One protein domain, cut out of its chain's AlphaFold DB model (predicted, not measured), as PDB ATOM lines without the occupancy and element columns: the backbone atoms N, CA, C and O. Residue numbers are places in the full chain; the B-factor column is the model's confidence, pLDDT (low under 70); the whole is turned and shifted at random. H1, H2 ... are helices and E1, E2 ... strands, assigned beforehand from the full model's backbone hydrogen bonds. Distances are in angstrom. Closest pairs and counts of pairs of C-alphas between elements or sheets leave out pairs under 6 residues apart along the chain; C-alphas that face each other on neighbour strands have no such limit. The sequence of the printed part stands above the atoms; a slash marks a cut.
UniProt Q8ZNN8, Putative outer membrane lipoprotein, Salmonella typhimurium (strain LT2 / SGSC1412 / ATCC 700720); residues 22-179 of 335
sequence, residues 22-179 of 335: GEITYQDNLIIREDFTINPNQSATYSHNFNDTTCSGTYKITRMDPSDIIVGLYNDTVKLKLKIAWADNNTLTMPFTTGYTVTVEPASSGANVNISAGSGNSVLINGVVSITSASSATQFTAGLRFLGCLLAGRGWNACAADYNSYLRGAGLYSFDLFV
ATOM      1  N   GLY A  22     -20.529 -42.888  35.734       88.91
ATOM      2  CA  GLY A  22     -21.154 -43.220  37.001       88.91
ATOM      3  C   GLY A  22     -22.206 -44.317  36.886       88.91
ATOM      4  O   GLY A  22     -22.793 -44.572  35.832       88.91
ATOM      5  N   GLU A  23     -22.439 -44.962  38.025       91.03
ATOM      6  CA  GLU A  23     -23.508 -45.929  38.230       91.03
ATOM      7  C   GLU A  23     -24.329 -45.458  39.431       91.03
ATOM      8  O   GLU A  23     -23.802 -45.347  40.539       91.03
ATOM      9  N   ILE A  24     -25.602 -45.124  39.215       93.74
ATOM     10  CA  ILE A  24     -26.503 -44.680  40.288       93.74
ATOM     11  C   ILE A  24     -27.781 -45.504  40.219       93.74
ATOM     12  O   ILE A  24     -28.488 -45.480  39.212       93.74
ATOM     13  N   THR A  25     -28.107 -46.174  41.317       94.60
ATOM     14  CA  THR A  25     -29.325 -46.975  41.436       94.60
ATOM     15  C   THR A  25     -30.153 -46.488  42.610       94.60
ATOM     16  O   THR A  25     -29.638 -46.347  43.720       94.60
ATOM     17  N   TYR A  26     -31.444 -46.269  42.374       97.36
ATOM     18  CA  TYR A  26     -32.434 -46.065  43.430       97.36
ATOM     19  C   TYR A  26     -33.311 -47.300  43.566       97.36
ATOM     20  O   TYR A  26     -33.591 -47.957  42.571       97.36
ATOM     21  N   GLN A  27     -33.767 -47.593  44.782       97.62
ATOM     22  CA  GLN A  27     -34.747 -48.645  45.028       97.62
ATOM     23  C   GLN A  27     -36.052 -48.026  45.527       97.62
ATOM     24  O   GLN A  27     -36.059 -47.311  46.530       97.62
ATOM     25  N   ASP A  28     -37.150 -48.361  44.861       98.47
ATOM     26  CA  ASP A  28     -38.506 -47.996  45.261       98.47
ATOM     27  C   ASP A  28     -39.251 -49.194  45.856       98.47
ATOM     28  O   ASP A  28     -38.910 -50.352  45.605       98.47
ATOM     29  N   ASN A  29     -40.305 -48.919  46.626       98.02
ATOM     30  CA  ASN A  29     -41.135 -49.946  47.254       98.02
ATOM     31  C   ASN A  29     -42.599 -49.788  46.830       98.02
ATOM     32  O   ASN A  29     -43.247 -48.806  47.188       98.02
ATOM     33  N   LEU A  30     -43.139 -50.792  46.141       98.19
ATOM     34  CA  LEU A  30     -44.554 -50.911  45.809       98.19
ATOM     35  C   LEU A  30     -45.229 -51.938  46.723       98.19
ATOM     36  O   LEU A  30     -45.086 -53.150  46.544       98.19
ATOM     37  N   ILE A  31     -46.022 -51.443  47.672       97.74
ATOM     38  CA  ILE A  31     -46.885 -52.277  48.512       97.74
ATOM     39  C   ILE A  31     -48.258 -52.367  47.851       97.74
ATOM     40  O   ILE A  31     -48.977 -51.373  47.738       97.74
ATOM     41  N   ILE A  32     -48.625 -53.560  47.399       97.91
ATOM     42  CA  ILE A  32     -49.932 -53.833  46.804       97.91
ATOM     43  C   ILE A  32     -50.967 -53.952  47.920       97.91
ATOM     44  O   ILE A  32     -50.736 -54.645  48.912       97.91
ATOM     45  N   ARG A  33     -52.101 -53.261  47.763       95.24
ATOM     46  CA  ARG A  33     -53.166 -53.244  48.773       95.24
ATOM     47  C   ARG A  33     -53.741 -54.642  48.996       95.24
ATOM     48  O   ARG A  33     -53.941 -55.391  48.043       95.24
ATOM     49  N   GLU A  34     -54.102 -54.951  50.240       93.21
ATOM     50  CA  GLU A  34     -54.703 -56.239  50.619       93.21
ATOM     51  C   GLU A  34     -56.014 -56.558  49.872       93.21
ATOM     52  O   GLU A  34     -56.354 -57.728  49.702       93.21
ATOM     53  N   ASP A  35     -56.734 -55.528  49.408       92.14
ATOM     54  CA  ASP A  35     -58.011 -55.619  48.692       92.14
ATOM     55  C   ASP A  35     -57.864 -55.693  47.164       92.14
ATOM     56  O   ASP A  35     -58.874 -55.737  46.458       92.14
ATOM     57  N   PHE A  36     -56.635 -55.745  46.633       95.33
ATOM     58  CA  PHE A  36     -56.367 -55.713  45.189       95.33
ATOM     59  C   PHE A  36     -57.112 -56.810  44.414       95.33
ATOM     60  O   PHE A  36     -57.556 -56.594  43.290       95.33
ATOM     61  N   THR A  37     -57.313 -57.982  45.023       91.93
ATOM     62  CA  THR A  37     -58.087 -59.081  44.426       91.93
ATOM     63  C   THR A  37     -59.551 -58.704  44.135       91.93
ATOM     64  O   THR A  37     -60.135 -59.256  43.205       91.93
ATOM     65  N   ILE A  38     -60.136 -57.761  44.878       92.29
ATOM     66  CA  ILE A  38     -61.512 -57.271  44.685       92.29
ATOM     67  C   ILE A  38     -61.520 -55.932  43.934       92.29
ATOM     68  O   ILE A  38     -62.417 -55.687  43.129       92.29
ATOM     69  N   ASN A  39     -60.515 -55.082  44.161       91.15
ATOM     70  CA  ASN A  39     -60.339 -53.801  43.484       91.15
ATOM     71  C   ASN A  39     -59.006 -53.765  42.705       91.15
ATOM     72  O   ASN A  39     -58.024 -53.186  43.190       91.15
ATOM     73  N   PRO A  40     -58.958 -54.375  41.504       92.26
ATOM     74  CA  PRO A  40     -57.732 -54.597  40.738       92.26
ATOM     75  C   PRO A  40     -57.285 -53.347  39.966       92.26
ATOM     76  O   PRO A  40     -57.053 -53.389  38.760       92.26
ATOM     77  N   ASN A  41     -57.190 -52.213  40.654       85.83
ATOM     78  CA  ASN A  41     -56.639 -50.985  40.105       85.83
ATOM     79  C   ASN A  41     -55.724 -50.335  41.140       85.83
ATOM     80  O   ASN A  41     -56.179 -49.839  42.174       85.83
ATOM     81  N   GLN A  42     -54.429 -50.357  40.854       96.90
ATOM     82  CA  GLN A  42     -53.426 -49.680  41.654       96.90
ATOM     83  C   GLN A  42     -52.310 -49.190  40.742       96.90
ATOM     84  O   GLN A  42     -51.746 -49.965  39.970       96.90
ATOM     85  N   SER A  43     -51.950 -47.921  40.895       97.46
ATOM     86  CA  SER A  43     -50.772 -47.349  40.258       97.46
ATOM     87  C   SER A  43     -49.939 -46.594  41.284       97.46
ATOM     88  O   SER A  43     -50.469 -46.081  42.271       97.46
ATOM     89  N   ALA A  44     -48.635 -46.530  41.047       97.85
ATOM     90  CA  ALA A  44     -47.696 -45.722  41.812       97.85
ATOM     91  C   ALA A  44     -46.705 -45.061  40.855       97.85
ATOM     92  O   ALA A  44     -46.309 -45.668  39.860       97.85
ATOM     93  N   THR A  45     -46.296 -43.837  41.167       98.07
ATOM     94  CA  THR A  45     -45.299 -43.091  40.396       98.07
ATOM     95  C   THR A  45     -44.138 -42.744  41.311       98.07
ATOM     96  O   THR A  45     -44.349 -42.203  42.395       98.07
ATOM     97  N   TYR A  46     -42.923 -43.035  40.859       97.86
ATOM     98  CA  TYR A  46     -41.686 -42.745  41.579       97.86
ATOM     99  C   TYR A  46     -40.831 -41.806  40.747       97.86
ATOM    100  O   TYR A  46     -40.818 -41.909  39.521       97.86
ATOM    101  N   SER A  47     -40.122 -40.888  41.398       96.89
ATOM    102  CA  SER A  47     -39.224 -39.957  40.726       96.89
ATOM    103  C   SER A  47     -38.024 -39.649  41.604       96.89
ATOM    104  O   SER A  47     -38.176 -39.387  42.795       96.89
ATOM    105  N   HIS A  48     -36.846 -39.654  40.984       96.84
ATOM    106  CA  HIS A  48     -35.572 -39.372  41.634       96.84
ATOM    107  C   HIS A  48     -34.757 -38.379  40.805       96.84
ATOM    108  O   HIS A  48     -34.937 -38.244  39.589       96.84
ATOM    109  N   ASN A  49     -33.858 -37.672  41.485       94.78
ATOM    110  CA  ASN A  49     -32.873 -36.797  40.864       94.78
ATOM    111  C   ASN A  49     -31.562 -37.565  40.681       94.78
ATOM    112  O   ASN A  49     -31.070 -38.178  41.622       94.78
ATOM    113  N   PHE A  50     -30.992 -37.495  39.485       92.11
ATOM    114  CA  PHE A  50     -29.699 -38.067  39.158       92.11
ATOM    115  C   PHE A  50     -28.698 -36.945  38.926       92.11
ATOM    116  O   PHE A  50     -28.854 -36.109  38.028       92.11
ATOM    117  N   ASN A  51     -27.643 -36.968  39.733       91.17
ATOM    118  CA  ASN A  51     -26.511 -36.071  39.610       91.17
ATOM    119  C   ASN A  51     -25.227 -36.896  39.549       91.17
ATOM    120  O   ASN A  51     -24.712 -37.333  40.577       91.17
ATOM    121  N   ASP A  52     -24.734 -37.127  38.336       90.12
ATOM    122  CA  ASP A  52     -23.462 -37.806  38.117       90.12
ATOM    123  C   ASP A  52     -22.359 -36.777  37.859       90.12
ATOM    124  O   ASP A  52     -22.305 -36.119  36.817       90.12
ATOM    125  N   THR A  53     -21.443 -36.658  38.816       88.33
ATOM    126  CA  THR A  53     -20.297 -35.750  38.729       88.33
ATOM    127  C   THR A  53     -19.205 -36.239  37.778       88.33
ATOM    128  O   THR A  53     -18.240 -35.515  37.546       88.33
ATOM    129  N   THR A  54     -19.311 -37.461  37.246       88.85
ATOM    130  CA  THR A  54     -18.354 -38.021  36.276       88.85
ATOM    131  C   THR A  54     -18.624 -37.576  34.836       88.85
ATOM    132  O   THR A  54     -17.795 -37.816  33.960       88.85
ATOM    133  N   CYS A  55     -19.756 -36.915  34.573       84.13
ATOM    134  CA  CYS A  55     -20.118 -36.457  33.236       84.13
ATOM    135  C   CYS A  55     -19.240 -35.295  32.752       84.13
ATOM    136  O   CYS A  55     -19.151 -34.252  33.400       84.13
ATOM    137  N   SER A  56     -18.657 -35.414  31.558       78.26
ATOM    138  CA  SER A  56     -17.776 -34.393  30.969       78.26
ATOM    139  C   SER A  56     -18.517 -33.311  30.159       78.26
ATOM    140  O   SER A  56     -18.124 -32.978  29.048       78.26
ATOM    141  N   GLY A  57     -19.597 -32.725  30.685       68.25
ATOM    142  CA  GLY A  57     -20.384 -31.678  30.006       68.25
ATOM    143  C   GLY A  57     -21.855 -32.047  29.794       68.25
ATOM    144  O   GLY A  57     -22.364 -33.002  30.378       68.25
ATOM    145  N   THR A  58     -22.573 -31.272  28.975       61.00
ATOM    146  CA  THR A  58     -24.002 -31.496  28.685       61.00
ATOM    147  C   THR A  58     -24.173 -32.522  27.567       61.00
ATOM    148  O   THR A  58     -24.055 -32.183  26.388       61.00
ATOM    149  N   TYR A  59     -24.472 -33.770  27.919       66.34
ATOM    150  CA  TYR A  59     -24.694 -34.844  26.949       66.34
ATOM    151  C   TYR A  59     -26.121 -35.386  26.968       66.34
ATOM    152  O   TYR A  59     -26.852 -35.245  27.950       66.34
ATOM    153  N   LYS A  60     -26.502 -36.020  25.850       69.91
ATOM    154  CA  LYS A  60     -27.807 -36.655  25.673       69.91
ATOM    155  C   LYS A  60     -27.874 -37.932  26.500       69.91
ATOM    156  O   LYS A  60     -27.235 -38.931  26.184       69.91
ATOM    157  N   ILE A  61     -28.699 -37.889  27.530       82.36
ATOM    158  CA  ILE A  61     -29.009 -39.033  28.377       82.36
ATOM    159  C   ILE A  61     -30.272 -39.675  27.810       82.36
ATOM    160  O   ILE A  61     -31.252 -38.985  27.517       82.36
ATOM    161  N   THR A  62     -30.234 -40.984  27.584       86.21
ATOM    162  CA  THR A  62     -31.310 -41.696  26.891       86.21
ATOM    163  C   THR A  62     -31.988 -42.661  27.845       86.21
ATOM    164  O   THR A  62     -31.331 -43.479  28.486       86.21
ATOM    165  N   ARG A  63     -33.313 -42.564  27.928       88.36
ATOM    166  CA  ARG A  63     -34.149 -43.546  28.614       88.36
ATOM    167  C   ARG A  63     -34.296 -44.787  27.750       88.36
ATOM    168  O   ARG A  63     -34.517 -44.656  26.547       88.36
ATOM    169  N   MET A  64     -34.201 -45.964  28.351       84.43
ATOM    170  CA  MET A  64     -34.561 -47.200  27.664       84.43
ATOM    171  C   MET A  64     -36.049 -47.473  27.818       84.43
ATOM    172  O   MET A  64     -36.638 -47.160  28.854       84.43
ATOM    173  N   ASP A  65     -36.663 -48.021  26.774       84.24
ATOM    174  CA  ASP A  65     -38.086 -48.334  26.811       84.24
ATOM    175  C   ASP A  65     -38.351 -49.437  27.848       84.24
ATOM    176  O   ASP A  65     -37.727 -50.504  27.781       84.24
ATOM    177  N   PRO A  66     -39.247 -49.202  28.822       86.84
ATOM    178  CA  PRO A  66     -39.613 -50.221  29.788       86.84
ATOM    179  C   PRO A  66     -40.340 -51.381  29.117       86.84
ATOM    180  O   PRO A  66     -41.000 -51.229  28.090       86.84
ATOM    181  N   SER A  67     -40.268 -52.546  29.754       87.15
ATOM    182  CA  SER A  67     -41.104 -53.695  29.416       87.15
ATOM    183  C   SER A  67     -42.080 -53.982  30.547       87.15
ATOM    184  O   SER A  67     -41.756 -53.794  31.719       87.15
ATOM    185  N   ASP A  68     -43.261 -54.483  30.193       92.61
ATOM    186  CA  ASP A  68     -44.181 -55.042  31.177       92.61
ATOM    187  C   ASP A  68     -43.549 -56.278  31.840       92.61
ATOM    188  O   ASP A  68     -42.906 -57.092  31.171       92.61
ATOM    189  N   ILE A  69     -43.783 -56.450  33.140       93.29
ATOM    190  CA  ILE A  69     -43.217 -57.556  33.924       93.29
ATOM    191  C   ILE A  69     -44.343 -58.351  34.570       93.29
ATOM    192  O   ILE A  69     -45.194 -57.794  35.261       93.29
ATOM    193  N   ILE A  70     -44.341 -59.667  34.379       95.28
ATOM    194  CA  ILE A  70     -45.212 -60.590  35.103       95.28
ATOM    195  C   ILE A  70     -44.469 -61.114  36.332       95.28
ATOM    196  O   ILE A  70     -43.495 -61.861  36.218       95.28
ATOM    197  N   VAL A  71     -44.960 -60.742  37.510       96.22
ATOM    198  CA  VAL A  71     -44.475 -61.211  38.810       96.22
ATOM    199  C   VAL A  71     -45.328 -62.383  39.281       96.22
ATOM    200  O   VAL A  71     -46.556 -62.292  39.290       96.22
ATOM    201  N   GLY A  72     -44.680 -63.469  39.692       96.32
ATOM    202  CA  GLY A  72     -45.307 -64.619  40.335       96.32
ATOM    203  C   GLY A  72     -45.070 -64.614  41.846       96.32
ATOM    204  O   GLY A  72     -43.938 -64.475  42.302       96.32
ATOM    205  N   LEU A  73     -46.139 -64.758  42.626       95.91
ATOM    206  CA  LEU A  73     -46.120 -64.838  44.089       95.91
ATOM    207  C   LEU A  73     -46.813 -66.126  44.549       95.91
ATOM    208  O   LEU A  73     -47.689 -66.642  43.848       95.91
ATOM    209  N   TYR A  74     -46.476 -66.612  45.746       94.67
ATOM    210  CA  TYR A  74     -47.083 -67.807  46.344       94.67
ATOM    211  C   TYR A  74     -47.033 -69.031  45.407       94.67
ATOM    212  O   TYR A  74     -48.067 -69.587  45.035       94.67
ATOM    213  N   ASN A  75     -45.833 -69.434  44.996       94.77
ATOM    214  CA  ASN A  75     -45.552 -70.473  43.999       94.77
ATOM    215  C   ASN A  75     -46.250 -70.204  42.657       94.77
ATOM    216  O   ASN A  75     -46.867 -71.096  42.079       94.77
ATOM    217  N   ASP A  76     -46.211 -68.951  42.201       93.99
ATOM    218  CA  ASP A  76     -46.835 -68.471  40.959       93.99
ATOM    219  C   ASP A  76     -48.361 -68.674  40.874       93.99
ATOM    220  O   ASP A  76     -48.954 -68.540  39.799       93.99
ATOM    221  N   THR A  77     -49.023 -68.953  42.006       91.99
ATOM    222  CA  THR A  77     -50.493 -69.037  42.080       91.99
ATOM    223  C   THR A  77     -51.149 -67.664  41.978       91.99
ATOM    224  O   THR A  77     -52.301 -67.555  41.563       91.99
ATOM    225  N   VAL A  78     -50.413 -66.603  42.320       93.28
ATOM    226  CA  VAL A  78     -50.806 -65.216  42.074       93.28
ATOM    227  C   VAL A  78     -49.852 -64.633  41.048       93.28
ATOM    228  O   VAL A  78     -48.652 -64.550  41.294       93.28
ATOM    229  N   LYS A  79     -50.397 -64.208  39.908       95.80
ATOM    230  CA  LYS A  79     -49.633 -63.562  38.842       95.80
ATOM    231  C   LYS A  79     -50.111 -62.130  38.667       95.80
ATOM    232  O   LYS A  79     -51.300 -61.886  38.455       95.80
ATOM    233  N   LEU A  80     -49.178 -61.194  38.748       96.72
ATOM    234  CA  LEU A  80     -49.436 -59.766  38.638       96.72
ATOM    235  C   LEU A  80     -48.667 -59.213  37.452       96.72
ATOM    236  O   LEU A  80     -47.469 -59.444  37.321       96.72
ATOM    237  N   LYS A  81     -49.364 -58.480  36.594       96.64
ATOM    238  CA  LYS A  81     -48.769 -57.733  35.503       96.64
ATOM    239  C   LYS A  81     -48.454 -56.324  35.983       96.64
ATOM    240  O   LYS A  81     -49.352 -55.585  36.377       96.64
ATOM    241  N   LEU A  82     -47.184 -55.955  35.916       97.31
ATOM    242  CA  LEU A  82     -46.705 -54.604  36.155       97.31
ATOM    243  C   LEU A  82     -46.513 -53.930  34.803       97.31
ATOM    244  O   LEU A  82     -45.602 -54.284  34.057       97.31
ATOM    245  N   LYS A  83     -47.393 -52.984  34.484       96.70
ATOM    246  CA  LYS A  83     -47.212 -52.088  33.346       96.70
ATOM    247  C   LYS A  83     -46.305 -50.950  33.764       96.70
ATOM    248  O   LYS A  83     -46.650 -50.201  34.679       96.70
ATOM    249  N   ILE A  84     -45.163 -50.844  33.104       96.40
ATOM    250  CA  ILE A  84     -44.128 -49.870  33.428       96.40
ATOM    251  C   ILE A  84     -44.081 -48.841  32.303       96.40
ATOM    252  O   ILE A  84     -43.984 -49.198  31.132       96.40
ATOM    253  N   ALA A  85     -44.153 -47.561  32.649       96.45
ATOM    254  CA  ALA A  85     -44.044 -46.467  31.691       96.45
ATOM    255  C   ALA A  85     -43.260 -45.310  32.302       96.45
ATOM    256  O   ALA A  85     -43.381 -45.039  33.495       96.45
ATOM    257  N   TRP A  86     -42.489 -44.589  31.493       95.74
ATOM    258  CA  TRP A  86     -41.900 -43.329  31.940       95.74
ATOM    259  C   TRP A  86     -43.000 -42.325  32.290       95.74
ATOM    260  O   TRP A  86     -44.008 -42.221  31.593       95.74
ATOM    261  N   ALA A  87     -42.818 -41.600  33.392       94.59
ATOM    262  CA  ALA A  87     -43.763 -40.579  33.840       94.59
ATOM    263  C   ALA A  87     -43.699 -39.315  32.965       94.59
ATOM    264  O   ALA A  87     -44.647 -38.533  32.932       94.59
ATOM    265  N   ASP A  88     -42.584 -39.120  32.260       88.93
ATOM    266  CA  ASP A  88     -42.332 -37.978  31.397       88.93
ATOM    267  C   ASP A  88     -41.523 -38.389  30.151       88.93
ATOM    268  O   ASP A  88     -40.753 -39.351  30.181       88.93
ATOM    269  N   ASN A  89     -41.676 -37.628  29.062       84.87
ATOM    270  CA  ASN A  89     -40.998 -37.865  27.779       84.87
ATOM    271  C   ASN A  89     -39.970 -36.768  27.443       84.87
ATOM    272  O   ASN A  89     -39.612 -36.578  26.280       84.87
ATOM    273  N   ASN A  90     -39.508 -36.009  28.439       86.03
ATOM    274  CA  ASN A  90     -38.644 -34.854  28.202       86.03
ATOM    275  C   ASN A  90     -37.235 -35.284  27.778       86.03
ATOM    276  O   ASN A  90     -36.769 -36.361  28.132       86.03
ATOM    277  N   THR A  91     -36.509 -34.438  27.051       85.45
ATOM    278  CA  THR A  91     -35.080 -34.705  26.815       85.45
ATOM    279  C   THR A  91     -34.307 -34.518  28.121       85.45
ATOM    280  O   THR A  91     -34.516 -33.530  28.819       85.45
ATOM    281  N   LEU A  92     -33.419 -35.458  28.449       87.64
ATOM    282  CA  LEU A  92     -32.629 -35.434  29.678       87.64
ATOM    283  C   LEU A  92     -31.257 -34.784  29.460       87.64
ATOM    284  O   LEU A  92     -30.572 -35.067  28.474       87.64
ATOM    285  N   THR A  93     -30.837 -33.934  30.397       86.61
ATOM    286  CA  THR A  93     -29.497 -33.321  30.464       86.61
ATOM    287  C   THR A  93     -29.052 -33.273  31.921       86.61
ATOM    288  O   THR A  93     -29.880 -32.994  32.779       86.61
ATOM    289  N   MET A  94     -27.778 -33.556  32.215       86.12
ATOM    290  CA  MET A  94     -27.278 -33.569  33.595       86.12
ATOM    291  C   MET A  94     -27.266 -32.178  34.255       86.12
ATOM    292  O   MET A  94     -26.857 -31.217  33.598       86.12
ATOM    293  N   PRO A  95     -27.588 -32.078  35.562       89.06
ATOM    294  CA  PRO A  95     -28.299 -33.081  36.364       89.06
ATOM    295  C   PRO A  95     -29.768 -33.164  35.933       89.06
ATOM    296  O   PRO A  95     -30.359 -32.153  35.549       89.06
ATOM    297  N   PHE A  96     -30.379 -34.343  36.029       90.52
ATOM    298  CA  PHE A  96     -31.768 -34.526  35.609       90.52
ATOM    299  C   PHE A  96     -32.651 -35.132  36.691       90.52
ATOM    300  O   PHE A  96     -32.199 -35.826  37.593       90.52
ATOM    301  N   THR A  97     -33.952 -34.886  36.585       93.39
ATOM    302  CA  THR A  97     -34.981 -35.558  37.380       93.39
ATOM    303  C   THR A  97     -35.912 -36.275  36.426       93.39
ATOM    304  O   THR A  97     -36.317 -35.716  35.410       93.39
ATOM    305  N   THR A  98     -36.224 -37.524  36.734       94.59
ATOM    306  CA  THR A  98     -37.204 -38.293  35.972       94.59
ATOM    307  C   THR A  98     -37.808 -39.369  36.852       94.59
ATOM    308  O   THR A  98     -37.410 -39.552  38.006       94.59
ATOM    309  N   GLY A  99     -38.817 -40.042  36.334       95.37
ATOM    310  CA  GLY A  99     -39.580 -41.011  37.082       95.37
ATOM    311  C   GLY A  99     -40.352 -41.940  36.175       95.37
ATOM    312  O   GLY A  99     -40.466 -41.709  34.972       95.37
ATOM    313  N   TYR A 100     -40.907 -42.983  36.765       96.99
ATOM    314  CA  TYR A 100     -41.707 -43.982  36.077       96.99
ATOM    315  C   TYR A 100     -42.979 -44.256  36.872       96.99
ATOM    316  O   TYR A 100     -43.053 -44.034  38.081       96.99
ATOM    317  N   THR A 101     -43.997 -44.714  36.161       97.84
ATOM    318  CA  THR A 101     -45.265 -45.157  36.720       97.84
ATOM    319  C   THR A 101     -45.372 -46.663  36.561       97.84
ATOM    320  O   THR A 101     -45.111 -47.209  35.489       97.84
ATOM    321  N   VAL A 102     -45.794 -47.314  37.637       98.13
ATOM    322  CA  VAL A 102     -46.152 -48.728  37.680       98.13
ATOM    323  C   VAL A 102     -47.658 -48.815  37.810       98.13
ATOM    324  O   VAL A 102     -48.217 -48.243  38.740       98.13
ATOM    325  N   THR A 103     -48.315 -49.537  36.910       98.06
ATOM    326  CA  THR A 103     -49.729 -49.914  37.044       98.06
ATOM    327  C   THR A 103     -49.827 -51.420  37.229       98.06
ATOM    328  O   THR A 103     -49.267 -52.179  36.441       98.06
ATOM    329  N   VAL A 104     -50.509 -51.848  38.288       98.10
ATOM    330  CA  VAL A 104     -50.660 -53.253  38.672       98.10
ATOM    331  C   VAL A 104     -51.986 -53.779  38.142       98.10
ATOM    332  O   VAL A 104     -53.042 -53.222  38.431       98.10
ATOM    333  N   GLU A 105     -51.931 -54.890  37.415       96.01
ATOM    334  CA  GLU A 105     -53.097 -55.609  36.903       96.01
ATOM    335  C   GLU A 105     -53.001 -57.104  37.242       96.01
ATOM    336  O   GLU A 105     -51.899 -57.655  37.322       96.01
ATOM    337  N   PRO A 106     -54.128 -57.818  37.402       94.53
ATOM    338  CA  PRO A 106     -54.120 -59.274  37.403       94.53
ATOM    339  C   PRO A 106     -53.605 -59.796  36.058       94.53
ATOM    340  O   PRO A 106     -54.079 -59.382  34.997       94.53
ATOM    341  N   ALA A 107     -52.651 -60.724  36.080       94.84
ATOM    342  CA  ALA A 107     -52.240 -61.421  34.868       94.84
ATOM    343  C   ALA A 107     -53.184 -62.598  34.570       94.84
ATOM    344  O   ALA A 107     -53.852 -63.132  35.458       94.84
ATOM    345  N   SER A 108     -53.225 -63.038  33.311       91.54
ATOM    346  CA  SER A 108     -53.958 -64.253  32.946       91.54
ATOM    347  C   SER A 108     -53.328 -65.493  33.595       91.54
ATOM    348  O   SER A 108     -52.119 -65.550  33.825       91.54
ATOM    349  N   SER A 109     -54.134 -66.527  33.858       84.69
ATOM    350  CA  SER A 109     -53.668 -67.772  34.495       84.69
ATOM    351  C   SER A 109     -52.517 -68.444  33.729       84.69
ATOM    352  O   SER A 109     -51.587 -68.974  34.340       84.69
ATOM    353  N   GLY A 110     -52.536 -68.361  32.396       89.68
ATOM    354  CA  GLY A 110     -51.503 -68.893  31.504       89.68
ATOM    355  C   GLY A 110     -50.299 -67.977  31.257       89.68
ATOM    356  O   GLY A 110     -49.435 -68.344  30.470       89.68
ATOM    357  N   ALA A 111     -50.220 -66.793  31.878       91.79
ATOM    358  CA  ALA A 111     -49.094 -65.884  31.663       91.79
ATOM    359  C   ALA A 111     -47.766 -66.502  32.142       91.79
ATOM    360  O   ALA A 111     -47.709 -67.115  33.215       91.79
ATOM    361  N   ASN A 112     -46.699 -66.306  31.363       91.28
ATOM    362  CA  ASN A 112     -45.342 -66.687  31.748       91.28
ATOM    363  C   ASN A 112     -44.805 -65.700  32.785       91.28
ATOM    364  O   ASN A 112     -44.871 -64.491  32.577       91.28
ATOM    365  N   VAL A 113     -44.276 -66.221  33.888       92.50
ATOM    366  CA  VAL A 113     -43.695 -65.417  34.966       92.50
ATOM    367  C   VAL A 113     -42.271 -65.007  34.586       92.50
ATOM    368  O   VAL A 113     -41.455 -65.854  34.232       92.50
ATOM    369  N   ASN A 114     -41.962 -63.712  34.667       91.61
ATOM    370  CA  ASN A 114     -40.614 -63.182  34.428       91.61
ATOM    371  C   ASN A 114     -39.732 -63.268  35.683       91.61
ATOM    372  O   ASN A 114     -38.513 -63.437  35.586       91.61
ATOM    373  N   ILE A 115     -40.356 -63.126  36.853       93.26
ATOM    374  CA  ILE A 115     -39.720 -63.190  38.168       93.26
ATOM    375  C   ILE A 115     -40.684 -63.798  39.189       93.26
ATOM    376  O   ILE A 115     -41.834 -63.376  39.290       93.26
ATOM    377  N   SER A 116     -40.211 -64.792  39.939       93.73
ATOM    378  CA  SER A 116     -41.001 -65.501  40.949       93.73
ATOM    379  C   SER A 116     -40.447 -65.250  42.348       93.73
ATOM    380  O   SER A 116     -39.232 -65.266  42.550       93.73
ATOM    381  N   ALA A 117     -41.340 -65.072  43.321       95.05
ATOM    382  CA  ALA A 117     -41.014 -65.060  44.747       95.05
ATOM    383  C   ALA A 117     -40.848 -66.472  45.339       95.05
ATOM    384  O   ALA A 117     -40.632 -66.610  46.547       95.05
ATOM    385  N   GLY A 118     -41.020 -67.536  44.541       93.06
ATOM    386  CA  GLY A 118     -41.217 -68.880  45.079       93.06
ATOM    387  C   GLY A 118     -42.429 -68.881  46.009       93.06
ATOM    388  O   GLY A 118     -43.463 -68.306  45.675       93.06
ATOM    389  N   SER A 119     -42.303 -69.449  47.208       94.34
ATOM    390  CA  SER A 119     -43.378 -69.447  48.212       94.34
ATOM    391  C   SER A 119     -43.654 -68.076  48.847       94.34
ATOM    392  O   SER A 119     -44.637 -67.942  49.576       94.34
ATOM    393  N   GLY A 120     -42.807 -67.073  48.594       96.39
ATOM    394  CA  GLY A 120     -42.906 -65.743  49.184       96.39
ATOM    395  C   GLY A 120     -44.005 -64.858  48.589       96.39
ATOM    396  O   GLY A 120     -44.653 -65.184  47.591       96.39
ATOM    397  N   ASN A 121     -44.176 -63.691  49.211       96.86
ATOM    398  CA  ASN A 121     -45.153 -62.664  48.842       96.86
ATOM    399  C   ASN A 121     -44.509 -61.371  48.309       96.86
ATOM    400  O   ASN A 121     -45.204 -60.368  48.125       96.86
ATOM    401  N   SER A 122     -43.198 -61.384  48.063       97.92
ATOM    402  CA  SER A 122     -42.451 -60.217  47.603       97.92
ATOM    403  C   SER A 122     -41.311 -60.572  46.658       97.92
ATOM    404  O   SER A 122     -40.696 -61.629  46.798       97.92
ATOM    405  N   VAL A 123     -40.979 -59.655  45.750       96.89
ATOM    406  CA  VAL A 123     -39.835 -59.758  44.833       96.89
ATOM    407  C   VAL A 123     -39.068 -58.441  44.773       96.89
ATOM    408  O   VAL A 123     -39.659 -57.372  44.891       96.89
ATOM    409  N   LEU A 124     -37.761 -58.522  44.528       96.92
ATOM    410  CA  LEU A 124     -36.952 -57.385  44.092       96.92
ATOM    411  C   LEU A 124     -36.717 -57.496  42.583       96.92
ATOM    412  O   LEU A 124     -36.174 -58.500  42.112       96.92
ATOM    413  N   ILE A 125     -37.128 -56.474  41.842       95.62
ATOM    414  CA  ILE A 125     -36.951 -56.357  40.397       95.62
ATOM    415  C   ILE A 125     -35.791 -55.401  40.147       95.62
ATOM    416  O   ILE A 125     -35.930 -54.197  40.350       95.62
ATOM    417  N   ASN A 126     -34.662 -55.934  39.686       92.59
ATOM    418  CA  ASN A 126     -33.500 -55.111  39.374       92.59
ATOM    419  C   ASN A 126     -33.687 -54.432  38.015       92.59
ATOM    420  O   ASN A 126     -34.089 -55.089  37.049       92.59
ATOM    421  N   GLY A 127     -33.360 -53.144  37.929       91.49
ATOM    422  CA  GLY A 127     -33.403 -52.374  36.690       91.49
ATOM    423  C   GLY A 127     -34.776 -52.392  36.023       91.49
ATOM    424  O   GLY A 127     -34.865 -52.670  34.829       91.49
ATOM    425  N   VAL A 128     -35.849 -52.122  36.782       93.07
ATOM    426  CA  VAL A 128     -37.222 -52.044  36.245       93.07
ATOM    427  C   VAL A 128     -37.317 -51.018  35.113       93.07
ATOM    428  O   VAL A 128     -38.013 -51.226  34.122       93.07
ATOM    429  N   VAL A 129     -36.558 -49.933  35.250       93.36
ATOM    430  CA  VAL A 129     -36.249 -48.979  34.194       93.36
ATOM    431  C   VAL A 129     -34.774 -48.600  34.270       93.36
ATOM    432  O   VAL A 129     -34.183 -48.546  35.353       93.36
ATOM    433  N   SER A 130     -34.186 -48.309  33.113       92.09
ATOM    434  CA  SER A 130     -32.791 -47.899  32.997       92.09
ATOM    435  C   SER A 130     -32.621 -46.708  32.061       92.09
ATOM    436  O   SER A 130     -33.391 -46.462  31.128       92.09
ATOM    437  N   ILE A 131     -31.579 -45.942  32.340       92.12
ATOM    438  CA  ILE A 131     -31.179 -44.736  31.635       92.12
ATOM    439  C   ILE A 131     -29.682 -44.855  31.396       92.12
ATOM    440  O   ILE A 131     -28.945 -45.296  32.275       92.12
ATOM    441  N   THR A 132     -29.219 -44.461  30.214       90.44
ATOM    442  CA  THR A 132     -27.795 -44.537  29.898       90.44
ATOM    443  C   THR A 132     -27.282 -43.361  29.071       90.44
ATOM    444  O   THR A 132     -28.027 -42.744  28.304       90.44
ATOM    445  N   SER A 133     -25.990 -43.056  29.224       89.27
ATOM    446  CA  SER A 133     -25.242 -42.144  28.347       89.27
ATOM    447  C   SER A 133     -24.512 -42.860  27.198       89.27
ATOM    448  O   SER A 133     -23.823 -42.215  26.406       89.27
ATOM    449  N   ALA A 134     -24.668 -44.185  27.084       87.08
ATOM    450  CA  ALA A 134     -24.115 -44.986  25.998       87.08
ATOM    451  C   ALA A 134     -24.583 -44.492  24.619       87.08
ATOM    452  O   ALA A 134     -25.669 -43.927  24.482       87.08
ATOM    453  N   SER A 135     -23.812 -44.769  23.568       84.81
ATOM    454  CA  SER A 135     -24.250 -44.488  22.196       84.81
ATOM    455  C   SER A 135     -25.406 -45.394  21.770       84.81
ATOM    456  O   SER A 135     -25.595 -46.486  22.309       84.81
ATOM    457  N   SER A 136     -26.168 -44.978  20.755       84.20
ATOM    458  CA  SER A 136     -27.296 -45.756  20.224       84.20
ATOM    459  C   SER A 136     -26.899 -47.166  19.760       84.20
ATOM    460  O   SER A 136     -27.673 -48.104  19.929       84.20
ATOM    461  N   ALA A 137     -25.685 -47.344  19.226       85.27
ATOM    462  CA  ALA A 137     -25.162 -48.651  18.818       85.27
ATOM    463  C   ALA A 137     -24.938 -49.588  20.018       85.27
ATOM    464  O   ALA A 137     -25.314 -50.765  19.984       85.27
ATOM    465  N   THR A 138     -24.366 -49.055  21.099       86.59
ATOM    466  CA  THR A 138     -24.165 -49.794  22.349       86.59
ATOM    467  C   THR A 138     -25.504 -50.097  23.023       86.59
ATOM    468  O   THR A 138     -25.724 -51.233  23.436       86.59
ATOM    469  N   GLN A 139     -26.434 -49.136  23.056       85.85
ATOM    470  CA  GLN A 139     -27.796 -49.329  23.576       85.85
ATOM    471  C   GLN A 139     -28.536 -50.446  22.832       85.85
ATOM    472  O   GLN A 139     -29.104 -51.340  23.457       85.85
ATOM    473  N   PHE A 140     -28.491 -50.433  21.497       86.35
ATOM    474  CA  PHE A 140     -29.117 -51.460  20.668       86.35
ATOM    475  C   PHE A 140     -28.532 -52.849  20.952       86.35
ATOM    476  O   PHE A 140     -29.272 -53.815  21.126       86.35
ATOM    477  N   THR A 141     -27.206 -52.943  21.077       89.20
ATOM    478  CA  THR A 141     -26.535 -54.209  21.405       89.20
ATOM    479  C   THR A 141     -26.911 -54.697  22.804       89.20
ATOM    480  O   THR A 141     -27.210 -55.878  22.976       89.20
ATOM    481  N   ALA A 142     -26.965 -53.799  23.791       88.29
ATOM    482  CA  ALA A 142     -27.409 -54.118  25.145       88.29
ATOM    483  C   ALA A 142     -28.855 -54.645  25.152       88.29
ATOM    484  O   ALA A 142     -29.136 -55.674  25.765       88.29
ATOM    485  N   GLY A 143     -29.754 -53.993  24.406       87.01
ATOM    486  CA  GLY A 143     -31.144 -54.423  24.245       87.01
ATOM    487  C   GLY A 143     -31.271 -55.808  23.603       87.01
ATOM    488  O   GLY A 143     -32.016 -56.650  24.103       87.01
ATOM    489  N   LEU A 144     -30.493 -56.094  22.551       87.77
ATOM    490  CA  LEU A 144     -30.461 -57.425  21.932       87.77
ATOM    491  C   LEU A 144     -29.931 -58.504  22.885       87.77
ATOM    492  O   LEU A 144     -30.461 -59.616  22.891       87.77
ATOM    493  N   ARG A 145     -28.918 -58.194  23.704       89.87
ATOM    494  CA  ARG A 145     -28.405 -59.122  24.728       89.87
ATOM    495  C   ARG A 145     -29.451 -59.422  25.792       89.87
ATOM    496  O   ARG A 145     -29.664 -60.589  26.113       89.87
ATOM    497  N   PHE A 146     -30.136 -58.391  26.283       88.17
ATOM    498  CA  PHE A 146     -31.207 -58.545  27.262       88.17
ATOM    499  C   PHE A 146     -32.339 -59.422  26.712       88.17
ATOM    500  O   PHE A 146     -32.722 -60.410  27.339       88.17
ATOM    501  N   LEU A 147     -32.809 -59.126  25.496       86.86
ATOM    502  CA  LEU A 147     -33.843 -59.916  24.829       86.86
ATOM    503  C   LEU A 147     -33.390 -61.364  24.590       86.86
ATOM    504  O   LEU A 147     -34.124 -62.297  24.903       86.86
ATOM    505  N   GLY A 148     -32.170 -61.568  24.085       89.63
ATOM    506  CA  GLY A 148     -31.601 -62.901  23.881       89.63
ATOM    507  C   GLY A 148     -31.482 -63.702  25.181       89.63
ATOM    508  O   GLY A 148     -31.754 -64.900  25.192       89.63
ATOM    509  N   CYS A 149     -31.147 -63.042  26.291       90.12
ATOM    510  CA  CYS A 149     -31.111 -63.655  27.615       90.12
ATOM    511  C   CYS A 149     -32.502 -64.114  28.083       90.12
ATOM    512  O   CYS A 149     -32.640 -65.250  28.544       90.12
ATOM    513  N   LEU A 150     -33.534 -63.275  27.918       85.86
ATOM    514  CA  LEU A 150     -34.915 -63.640  28.256       85.86
ATOM    515  C   LEU A 150     -35.416 -64.804  27.390       85.86
ATOM    516  O   LEU A 150     -36.018 -65.746  27.903       85.86
ATOM    517  N   LEU A 151     -35.117 -64.784  26.086       85.99
ATOM    518  CA  LEU A 151     -35.469 -65.865  25.157       85.99
ATOM    519  C   LEU A 151     -34.730 -67.175  25.461       85.99
ATOM    520  O   LEU A 151     -35.260 -68.250  25.192       85.99
ATOM    521  N   ALA A 152     -33.544 -67.107  26.069       88.51
ATOM    522  CA  ALA A 152     -32.832 -68.275  26.584       88.51
ATOM    523  C   ALA A 152     -33.451 -68.849  27.877       88.51
ATOM    524  O   ALA A 152     -32.888 -69.774  28.464       88.51
ATOM    525  N   GLY A 153     -34.584 -68.308  28.342       82.60
ATOM    526  CA  GLY A 153     -35.308 -68.785  29.520       82.60
ATOM    527  C   GLY A 153     -34.670 -68.385  30.849       82.60
ATOM    528  O   GLY A 153     -34.997 -68.962  31.885       82.60
ATOM    529  N   ARG A 154     -33.744 -67.420  30.847       84.97
ATOM    530  CA  ARG A 154     -33.176 -66.882  32.088       84.97
ATOM    531  C   ARG A 154     -34.165 -65.904  32.727       84.97
ATOM    532  O   ARG A 154     -34.871 -65.177  32.034       84.97
ATOM    533  N   GLY A 155     -34.207 -65.886  34.058       83.71
ATOM    534  CA  GLY A 155     -35.068 -64.966  34.806       83.71
ATOM    535  C   GLY A 155     -34.648 -63.501  34.649       83.71
ATOM    536  O   GLY A 155     -33.480 -63.212  34.375       83.71
ATOM    537  N   TRP A 156     -35.588 -62.582  34.891       87.83
ATOM    538  CA  TRP A 156     -35.400 -61.134  34.716       87.83
ATOM    539  C   TRP A 156     -34.096 -60.607  35.330       87.83
ATOM    540  O   TRP A 156     -33.269 -60.039  34.621       87.83
ATOM    541  N   ASN A 157     -33.866 -60.856  36.626       88.47
ATOM    542  CA  ASN A 157     -32.701 -60.317  37.343       88.47
ATOM    543  C   ASN A 157     -31.361 -60.805  36.767       88.47
ATOM    544  O   ASN A 157     -30.383 -60.061  36.784       88.47
ATOM    545  N   ALA A 158     -31.305 -62.021  36.216       88.83
ATOM    546  CA  ALA A 158     -30.100 -62.515  35.553       88.83
ATOM    547  C   ALA A 158     -29.833 -61.768  34.236       88.83
ATOM    548  O   ALA A 158     -28.683 -61.456  33.928       88.83
ATOM    549  N   CYS A 159     -30.885 -61.449  33.482       90.18
ATOM    550  CA  CYS A 159     -30.768 -60.686  32.241       90.18
ATOM    551  C   CYS A 159     -30.471 -59.211  32.489       90.18
ATOM    552  O   CYS A 159     -29.625 -58.646  31.798       90.18
ATOM    553  N   ALA A 160     -31.083 -58.614  33.513       88.22
ATOM    554  CA  ALA A 160     -30.776 -57.257  33.949       88.22
ATOM    555  C   ALA A 160     -29.305 -57.138  34.382       88.22
ATOM    556  O   ALA A 160     -28.639 -56.169  34.034       88.22
ATOM    557  N   ALA A 161     -28.762 -58.153  35.064       88.97
ATOM    558  CA  ALA A 161     -27.351 -58.184  35.442       88.97
ATOM    559  C   ALA A 161     -26.394 -58.272  34.233       88.97
ATOM    560  O   ALA A 161     -25.402 -57.544  34.213       88.97
ATOM    561  N   ASP A 162     -26.675 -59.107  33.217       88.95
ATOM    562  CA  ASP A 162     -25.861 -59.148  31.980       88.95
ATOM    563  C   ASP A 162     -25.925 -57.815  31.226       88.95
ATOM    564  O   ASP A 162     -24.896 -57.279  30.810       88.95
ATOM    565  N   TYR A 163     -27.125 -57.246  31.113       88.85
ATOM    566  CA  TYR A 163     -27.356 -55.948  30.492       88.85
ATOM    567  C   TYR A 163     -26.581 -54.823  31.207       88.85
ATOM    568  O   TYR A 163     -25.825 -54.096  30.562       88.85
ATOM    569  N   ASN A 164     -26.678 -54.735  32.539       86.90
ATOM    570  CA  ASN A 164     -25.946 -53.747  33.334       86.90
ATOM    571  C   ASN A 164     -24.431 -53.952  33.218       86.90
ATOM    572  O   ASN A 164     -23.685 -52.992  33.056       86.90
ATOM    573  N   SER A 165     -23.963 -55.206  33.234       88.19
ATOM    574  CA  SER A 165     -22.541 -55.513  33.054       88.19
ATOM    575  C   SER A 165     -22.017 -55.080  31.685       88.19
ATOM    576  O   SER A 165     -20.847 -54.715  31.583       88.19
ATOM    577  N   TYR A 166     -22.842 -55.140  30.638       89.14
ATOM    578  CA  TYR A 166     -22.468 -54.695  29.298       89.14
ATOM    579  C   TYR A 166     -22.405 -53.164  29.187       89.14
ATOM    580  O   TYR A 166     -21.576 -52.637  28.449       89.14
ATOM    581  N   LEU A 167     -23.251 -52.452  29.938       87.50
ATOM    582  CA  LEU A 167     -23.287 -50.986  29.995       87.50
ATOM    583  C   LEU A 167     -22.423 -50.385  31.112       87.50
ATOM    584  O   LEU A 167     -22.502 -49.182  31.367       87.50
ATOM    585  N   ARG A 168     -21.589 -51.191  31.774       84.13
ATOM    586  CA  ARG A 168     -20.680 -50.708  32.815       84.13
ATOM    587  C   ARG A 168     -19.800 -49.581  32.284       84.13
ATOM    588  O   ARG A 168     -19.223 -49.683  31.203       84.13
ATOM    589  N   GLY A 169     -19.676 -48.518  33.076       85.86
ATOM    590  CA  GLY A 169     -18.908 -47.330  32.701       85.86
ATOM    591  C   GLY A 169     -19.535 -46.520  31.565       85.86
ATOM    592  O   GLY A 169     -18.904 -45.581  31.089       85.86
ATOM    593  N   ALA A 170     -20.762 -46.850  31.140       87.70
ATOM    594  CA  ALA A 170     -21.483 -46.109  30.117       87.70
ATOM    595  C   ALA A 170     -22.437 -45.036  30.678       87.70
ATOM    596  O   ALA A 170     -23.330 -44.560  29.966       87.70
ATOM    597  N   GLY A 171     -22.280 -44.679  31.957       89.63
ATOM    598  CA  GLY A 171     -23.178 -43.783  32.677       89.63
ATOM    599  C   GLY A 171     -24.536 -44.444  32.799       89.63
ATOM    600  O   GLY A 171     -25.410 -44.167  31.980       89.63
ATOM    601  N   LEU A 172     -24.675 -45.386  33.727       91.41
ATOM    602  CA  LEU A 172     -25.858 -46.228  33.876       91.41
ATOM    603  C   LEU A 172     -26.634 -45.799  35.119       91.41
ATOM    604  O   LEU A 172     -26.120 -45.841  36.234       91.41
ATOM    605  N   TYR A 173     -27.891 -45.424  34.926       92.79
ATOM    606  CA  TYR A 173     -28.773 -45.027  36.012       92.79
ATOM    607  C   TYR A 173     -30.021 -45.892  35.986       92.79
ATOM    608  O   TYR A 173     -30.680 -45.988  34.950       92.79
ATOM    609  N   SER A 174     -30.350 -46.537  37.096       93.28
ATOM    610  CA  SER A 174     -31.463 -47.482  37.135       93.28
ATOM    611  C   SER A 174     -32.349 -47.295  38.351       93.28
ATOM    612  O   SER A 174     -31.955 -46.731  39.373       93.28
ATOM    613  N   PHE A 175     -33.565 -47.802  38.219       95.81
ATOM    614  CA  PHE A 175     -34.490 -47.947  39.325       95.81
ATOM    615  C   PHE A 175     -34.686 -49.441  39.562       95.81
ATOM    616  O   PHE A 175     -34.969 -50.192  38.627       95.81
ATOM    617  N   ASP A 176     -34.534 -49.860  40.804       96.38
ATOM    618  CA  ASP A 176     -34.943 -51.166  41.289       96.38
ATOM    619  C   ASP A 176     -36.308 -51.018  41.960       96.38
ATOM    620  O   ASP A 176     -36.620 -49.983  42.553       96.38
ATOM    621  N   LEU A 177     -37.136 -52.054  41.879       98.02
ATOM    622  CA  LEU A 177     -38.474 -52.037  42.455       98.02
ATOM    623  C   LEU A 177     -38.685 -53.256  43.341       98.02
ATOM    624  O   LEU A 177     -38.743 -54.390  42.864       98.02
ATOM    625  N   PHE A 178     -38.851 -53.019  44.637       98.18
ATOM    626  CA  PHE A 178     -39.334 -54.025  45.566       98.18
ATOM    627  C   PHE A 178     -40.863 -54.043  45.544       98.18
ATOM    628  O   PHE A 178     -41.509 -53.033  45.815       98.18
ATOM    629  N   VAL A 179     -41.454 -55.188  45.215       98.29
ATOM    630  CA  VAL A 179     -42.906 -55.372  45.138       98.29
ATOM    631  C   VAL A 179     -43.327 -56.365  46.203       98.29
ATOM    632  O   VAL A 179     -42.795 -57.471  46.243       98.29
TER     633      VAL A 179
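AT A GLANCE: This is residues 22 to 179 of the 335 residues of the protein "Putative outer membrane lipoprotein" of Salmonella typhimurium (strain LT2 / SGSC1412 / ATCC 700720) (UniProt Q8ZNN8). Two strongly twisted sheets, the curled E2 E5 E4 E3 and the smaller E1 E7 E6, stand partly face to face as a flattened, loosely closed barrel. Outside it packs the helical hairpin H1 and H2, H2 over E6 and H1 beyond H2. The 158 printed residues hold seven named strands and two named helices, in the order E1 E2 E3 E4 E5 E6 H1 H2 E7; the class is mixed. The larger sheet is antiparallel, the smaller mixed. The whole is compact, radius of gyration of the C-alphas 16.1 A, but elongated, spanning 50 by 31 by 22 A.

IN THESE COORDINATES: The larger sheet holds E2, residues 42 to 50, E5, 96 to 106 and 33.4 A long, E4, 78 to 86, and E3, 69 to 73. The smaller holds E1, residues 23 to 31, from C-alpha 23 at (-23.508, -45.929, 38.230), E6, residues 122 to 132 and 27.8 A long, and E7, residues 172 to 179, which ends with C-alpha 179 at (-42.906, -55.372, 45.138). H1 is residues 136 to 151, 22.3 A, and H2 156 to 166.

HOW THE PARTS SIT: E3 E4 E5 form a meander, each strand the antiparallel neighbour of the one before; with E2, antiparallel to E5, they make a Greek key. N 44 and O 102 of E2 and E5 are 2.9 A apart, within hydrogen-bond range. E1 is parallel to E7, with N 28 and O 176 at 2.9 A. The closest C-alphas of E1 and E2, Asp 28 and Tyr 46, are 7.2 A apart. H2 is on the smaller sheet, height 9.2 A. H1 and H2 touch at Phe 146 and Cys 159, closest C-alphas 5.4 A, opposite ways at a shallow tilt of 30 degrees. In both helices every O i to N i+4 pair is within hydrogen-bond range.

THE WHOLE: The farthest C-alphas, Ile 38 and Ser 56, are 51.2 A apart. The printed part has no cut. The links E2 to E3 and E5 to E6 are long. Residues 57 to 60 are under pLDDT 70.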